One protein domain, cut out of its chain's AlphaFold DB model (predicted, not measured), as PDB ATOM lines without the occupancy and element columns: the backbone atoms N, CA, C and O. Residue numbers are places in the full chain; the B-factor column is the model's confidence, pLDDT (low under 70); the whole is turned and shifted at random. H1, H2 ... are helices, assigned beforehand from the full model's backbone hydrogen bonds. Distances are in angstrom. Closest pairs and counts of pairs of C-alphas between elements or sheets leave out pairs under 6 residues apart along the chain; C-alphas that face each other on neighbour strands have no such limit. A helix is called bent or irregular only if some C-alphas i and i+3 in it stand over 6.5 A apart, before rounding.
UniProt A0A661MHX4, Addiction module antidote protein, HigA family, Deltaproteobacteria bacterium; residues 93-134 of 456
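This is residues 93 to 134 of the 456 residues of the protein "Addiction module antidote protein, HigA family" of Deltaproteobacteria bacterium (UniProt A0A661MHX4). Two helices of 12 residues each, H1 and H3, lie side by side and run the same way, closest near the residues where both begin; the short helix H2 sits off to one side of this pair, turned across the line of H1. From H2 the link of residues 113 to 121 folds back to where H3 begins, near the first residues of H1. The 42 printed residues hold three named helices, in the order H1, H2, H3, and no named strand; the class is all helix. The whole is compact and rounded, with a radius of gyration of the C-alphas of 9.4 A and spans of 27 by 20 by 16 A.

H1, residues 93 to 104, comes first, and a tight link of 2 residues joins it to H2, residues 107 to 112. H1 and H2 are close but not clearly touching, with 1 pair of C-alphas within 8 A; their closest C-alphas, those of Ile 101 and Val 107, are 7.7 A apart. The lines of H1 and H2 stand at 71 degrees, only just about perpendicular. A short link of 9 residues follows H2 and leads to H3, residues 122 to 133. H2 and H3 are apart. H1 and H3 touch, with 7 pairs of C-alphas within 8 A; the closest C-alphas, those of Asp 94 and Val 122, are 6.1 A apart. H1 and H3 run the same way at a shallow tilt of 29 degrees, and their centres are 11.1 A apart. In H1, H2 and H3 every O i to N i+4 pair is within hydrogen-bond range.

H1 begins at C-alpha 93, at (-47.132, 18.199, 21.188), and ends at C-alpha 104; its first and last C-alphas are 16.5 A apart. H2 runs from Val 107, whose C-alpha is at (-42.926, 2.964, 11.670), to Arg 112. H3 begins at Val 122 and ends at Leu 133, whose C-alpha is at (-39.293, 11.275, 3.530); its first and last C-alphas are 16.1 A apart. No helix is bent or irregular.

The two C-alphas farthest apart, those of Thr 93 and Arg 113, are 27.5 A apart. The C-alphas of the first and last printed residues, Thr 93 and Gly 134, are 22.0 A apart. The printed part has no cut, and neither of its two links is long. The mean pLDDT of the printed part is 88.4, and one printed residue, 93, is under 70.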
ATOM      1  N   THR A  93     -47.930  18.278  22.404       63.78
ATOM      2  CA  THR A  93     -47.132  18.199  21.188       63.78
ATOM      3  C   THR A  93     -46.563  16.802  20.962       63.78
ATOM      4  O   THR A  93     -46.815  16.256  19.898       63.78
ATOM      5  N   ASP A  94     -45.914  16.147  21.925       77.31
ATOM      6  CA  ASP A  94     -45.181  14.896  21.661       77.31
ATOM      7  C   ASP A  94     -46.080  13.704  21.330       77.31
ATOM      8  O   ASP A  94     -45.831  12.965  20.372       77.31
ATOM      9  N   VAL A  95     -47.172  13.523  22.079       80.50
ATOM     10  CA  VAL A  95     -48.157  12.471  21.775       80.50
ATOM     11  C   VAL A  95     -48.832  12.751  20.431       80.50
ATOM     12  O   VAL A  95     -49.016  11.828  19.635       80.50
ATOM     13  N   GLY A  96     -49.162  14.017  20.151       80.19
ATOM     14  CA  GLY A  96     -49.737  14.441  18.874       80.19
ATOM     15  C   GLY A  96     -48.792  14.208  17.689       80.19
ATOM     16  O   GLY A  96     -49.195  13.613  16.690       80.19
ATOM     17  N   ARG A  97     -47.522  14.599  17.822       82.56
ATOM     18  CA  ARG A  97     -46.446  14.412  16.838       82.56
ATOM     19  C   ARG A  97     -46.197  12.934  16.570       82.56
ATOM     20  O   ARG A  97     -46.232  12.500  15.422       82.56
ATOM     21  N   ARG A  98     -46.075  12.117  17.622       86.56
ATOM     22  CA  ARG A  98     -45.927  10.662  17.483       86.56
ATOM     23  C   ARG A  98     -47.147  10.045  16.797       86.56
ATOM     24  O   ARG A  98     -46.993   9.248  15.879       86.56
ATOM     25  N   SER A  99     -48.363  10.443  17.178       83.69
ATOM     26  CA  SER A  99     -49.588   9.981  16.511       83.69
ATOM     27  C   SER A  99     -49.593  10.322  15.019       83.69
ATOM     28  O   SER A  99     -49.903   9.453  14.200       83.69
ATOM     29  N   ARG A 100     -49.177  11.542  14.659       84.12
ATOM     30  CA  ARG A 100     -49.040  11.983  13.268       84.12
ATOM     31  C   ARG A 100     -48.046  11.119  12.498       84.12
ATOM     32  O   ARG A 100     -48.403  10.612  11.439       84.12
ATOM     33  N   ILE A 101     -46.857  10.872  13.041       88.81
ATOM     34  CA  ILE A 101     -45.839  10.032  12.395       88.81
ATOM     35  C   ILE A 101     -46.397   8.634  12.067       88.81
ATOM     36  O   ILE A 101     -46.320   8.176  10.926       88.81
ATOM     37  N   TYR A 102     -47.055   7.983  13.031       88.88
ATOM     38  CA  TYR A 102     -47.650   6.648  12.843       88.88
ATOM     39  C   TYR A 102     -48.865   6.632  11.893       88.88
ATOM     40  O   TYR A 102     -49.279   5.568  11.416       88.88
ATOM     41  N   SER A 103     -49.456   7.799  11.623       85.25
ATOM     42  CA  SER A 103     -50.524   7.957  10.630       85.25
ATOM     43  C   SER A 103     -49.999   8.082   9.197       85.25
ATOM     44  O   SER A 103     -50.742   7.778   8.269       85.25
ATOM     45  N   ILE A 104     -48.728   8.461   9.017       84.94
ATOM     46  CA  ILE A 104     -48.103   8.668   7.701       84.94
ATOM     47  C   ILE A 104     -47.319   7.426   7.265       84.94
ATOM     48  O   ILE A 104     -47.364   7.059   6.096       84.94
ATOM     49  N   LEU A 105     -46.633   6.750   8.195       89.06
ATOM     50  CA  LEU A 105     -45.740   5.630   7.884       89.06
ATOM     51  C   LEU A 105     -45.970   4.406   8.784       89.06
ATOM     52  O   LEU A 105     -46.342   4.542   9.955       89.06
ATOM     53  N   PRO A 106     -45.680   3.184   8.293       91.38
ATOM     54  CA  PRO A 106     -45.681   1.972   9.101       91.38
ATOM     55  C   PRO A 106     -44.389   1.869   9.936       91.38
ATOM     56  O   PRO A 106     -43.605   0.943   9.756       91.38
ATOM     57  N   VAL A 107     -44.173   2.796  10.880       92.50
ATOM     58  CA  VAL A 107     -42.926   2.964  11.670       92.50
ATOM     59  C   VAL A 107     -42.338   1.646  12.178       92.50
ATOM     60  O   VAL A 107     -41.152   1.393  12.011       92.50
ATOM     61  N   LYS A 108     -43.167   0.772  12.765       92.19
ATOM     62  CA  LYS A 108     -42.711  -0.525  13.296       92.19
ATOM     63  C   LYS A 108     -42.060  -1.408  12.231       92.19
ATOM     64  O   LYS A 108     -41.109  -2.120  12.530       92.19
ATOM     65  N   GLU A 109     -42.597  -1.385  11.017       92.06
ATOM     66  CA  GLU A 109     -42.046  -2.150   9.906       92.06
ATOM     67  C   GLU A 109     -40.758  -1.499   9.395       92.06
ATOM     68  O   GLU A 109     -39.794  -2.213   9.163       92.06
ATOM     69  N   LEU A 110     -40.692  -0.164   9.320       93.06
ATOM     70  CA  LEU A 110     -39.465   0.541   8.924       93.06
ATOM     71  C   LEU A 110     -38.301   0.249   9.884       93.06
ATOM     72  O   LEU A 110     -37.205  -0.071   9.432       93.06
ATOM     73  N   VAL A 111     -38.563   0.265  11.197       93.38
ATOM     74  CA  VAL A 111     -37.586  -0.120  12.232       93.38
ATOM     75  C   VAL A 111     -37.157  -1.576  12.065       93.38
ATOM     76  O   VAL A 111     -35.970  -1.886  12.062       93.38
ATOM     77  N   ARG A 112     -38.113  -2.492  11.864       92.62
ATOM     78  CA  ARG A 112     -37.824  -3.921  11.658       92.62
ATOM     79  C   ARG A 112     -36.921  -4.171  10.444       92.62
ATOM     80  O   ARG A 112     -36.151  -5.127  10.458       92.62
ATOM     81  N   ARG A 113     -37.050  -3.354   9.397       88.19
ATOM     82  CA  ARG A 113     -36.241  -3.422   8.169       88.19
ATOM     83  C   ARG A 113     -34.909  -2.676   8.286       88.19
ATOM     84  O   ARG A 113     -34.111  -2.750   7.361       88.19
ATOM     85  N   GLY A 114     -34.677  -1.952   9.382       90.62
ATOM     86  CA  GLY A 114     -33.499  -1.103   9.556       90.62
ATOM     87  C   GLY A 114     -33.486   0.127   8.643       90.62
ATOM     88  O   GLY A 114     -32.420   0.667   8.375       90.62
ATOM     89  N   TRP A 115     -34.643   0.560   8.128       91.06
ATOM     90  CA  TRP A 115     -34.738   1.779   7.309       91.06
ATOM     91  C   TRP A 115     -34.718   3.052   8.163       91.06
ATOM     92  O   TRP A 115     -34.337   4.110   7.673       91.06
ATOM     93  N   ILE A 116     -35.130   2.931   9.426       92.81
ATOM     94  CA  ILE A 116     -34.966   3.920  10.498       92.81
ATOM     95  C   ILE A 116     -34.571   3.179  11.782       92.81
ATOM     96  O   ILE A 116     -34.798   1.971  11.900       92.81
ATOM     97  N   GLU A 117     -34.014   3.889  12.754       93.44
ATOM     98  CA  GLU A 117     -33.611   3.333  14.042       93.44
ATOM     99  C   GLU A 117     -34.761   3.344  15.060       93.44
ATOM    100  O   GLU A 117     -35.679   4.169  15.021       93.44
ATOM    101  N   GLU A 118     -34.720   2.413  16.016       92.56
ATOM    102  CA  GLU A 118     -35.661   2.423  17.135       92.56
ATOM    103  C   GLU A 118     -35.291   3.537  18.123       92.56
ATOM    104  O   GLU A 118     -34.230   3.513  18.743       92.56
ATOM    105  N   CYS A 119     -36.191   4.500  18.321       88.81
ATOM    106  CA  CYS A 119     -35.975   5.633  19.217       88.81
ATOM    107  C   CYS A 119     -37.186   5.887  20.129       88.81
ATOM    108  O   CYS A 119     -38.339   5.610  19.789       88.81
ATOM    109  N   ARG A 120     -36.913   6.396  21.341       84.56
ATOM    110  CA  ARG A 120     -37.942   6.723  22.350       84.56
ATOM    111  C   ARG A 120     -38.347   8.192  22.341       84.56
ATOM    112  O   ARG A 120     -39.492   8.489  22.687       84.56
ATOM    113  N   GLU A 121     -37.428   9.069  21.950       88.75
ATOM    114  CA  GLU A 121     -37.623  10.518  21.896       88.75
ATOM    115  C   GLU A 121     -38.330  10.918  20.598       88.75
ATOM    116  O   GLU A 121     -37.995  10.424  19.521       88.75
ATOM    117  N   VAL A 122     -39.337  11.793  20.699       88.94
ATOM    118  CA  VAL A 122     -40.163  12.176  19.538       88.94
ATOM    119  C   VAL A 122     -39.390  13.037  18.550       88.94
ATOM    120  O   VAL A 122     -39.572  12.861  17.350       88.94
ATOM    121  N   ASP A 123     -38.505  13.909  19.036       88.94
ATOM    122  CA  ASP A 123     -37.674  14.765  18.185       88.94
ATOM    123  C   ASP A 123     -36.775  13.952  17.254       88.94
ATOM    124  O   ASP A 123     -36.706  14.219  16.057       88.94
ATOM    125  N   GLU A 124     -36.131  12.917  17.795       92.06
ATOM    126  CA  GLU A 124     -35.258  12.044  17.014       92.06
ATOM    127  C   GLU A 124     -36.066  11.204  16.017       92.06
ATOM    128  O   GLU A 124     -35.685  11.091  14.854       92.06
ATOM    129  N   LEU A 125     -37.234  10.692  16.426       92.19
ATOM    130  CA  LEU A 125     -38.130   9.983  15.511       92.19
ATOM    131  C   LEU A 125     -38.587  10.880  14.354       92.19
ATOM    132  O   LEU A 125     -38.596  10.448  13.204       92.19
ATOM    133  N   GLU A 126     -38.984  12.119  14.644       90.69
ATOM    134  CA  GLU A 126     -39.428  13.065  13.621       90.69
ATOM    135  C   GLU A 126     -38.290  13.442  12.673       90.69
ATOM    136  O   GLU A 126     -38.504  13.477  11.462       90.69
ATOM    137  N   LYS A 127     -37.073  13.634  13.190       91.44
ATOM    138  CA  LYS A 127     -35.873  13.871  12.379       91.44
ATOM    139  C   LYS A 127     -35.578  12.704  11.433       91.44
ATOM    140  O   LYS A 127     -35.361  12.918  10.246       91.44
ATOM    141  N   GLN A 128     -35.615  11.467  11.926       93.75
ATOM    142  CA  GLN A 128     -35.392  10.294  11.076       93.75
ATOM    143  C   GLN A 128     -36.484  10.140  10.015       93.75
ATOM    144  O   GLN A 128     -36.199   9.794   8.873       93.75
ATOM    145  N   VAL A 129     -37.739  10.430  10.369       91.94
ATOM    146  CA  VAL A 129     -38.866  10.345   9.434       91.94
ATOM    147  C   VAL A 129     -38.808  11.440   8.371       91.94
ATOM    148  O   VAL A 129     -39.013  11.142   7.201       91.94
ATOM    149  N   THR A 130     -38.521  12.686   8.743       90.94
ATOM    150  CA  THR A 130     -38.359  13.801   7.791       90.94
ATOM    151  C   THR A 130     -37.184  13.549   6.850       90.94
ATOM    152  O   THR A 130     -37.351  13.665   5.638       90.94
ATOM    153  N   GLN A 131     -36.054  13.055   7.369       91.19
ATOM    154  CA  GLN A 131     -34.914  12.620   6.559       91.19
ATOM    155  C   GLN A 131     -35.282  11.477   5.599       91.19
ATOM    156  O   GLN A 131     -34.952  11.541   4.417       91.19
ATOM    157  N   PHE A 132     -35.992  10.450   6.074       91.06
ATOM    158  CA  PHE A 132     -36.450   9.328   5.246       91.06
ATOM    159  C   PHE A 132     -37.423   9.780   4.141       91.06
ATOM    160  O   PHE A 132     -37.340   9.342   2.992       91.06
ATOM    161  N   LEU A 133     -38.340  10.690   4.473       88.75
ATOM    162  CA  LEU A 133     -39.293  11.275   3.530       88.75
ATOM    163  C   LEU A 133     -38.672  12.357   2.636       88.75
ATOM    164  O   LEU A 133     -39.304  12.741   1.660       88.75
ATOM    165  N   GLY A 134     -37.456  12.828   2.930       86.75
ATOM    166  CA  GLY A 134     -36.794  13.920   2.214       86.75
ATOM    167  C   GLY A 134     -37.573  15.239   2.240       86.75
ATOM    168  O   GLY A 134     -37.618  15.921   1.221       86.75
TER     169      GLY A 134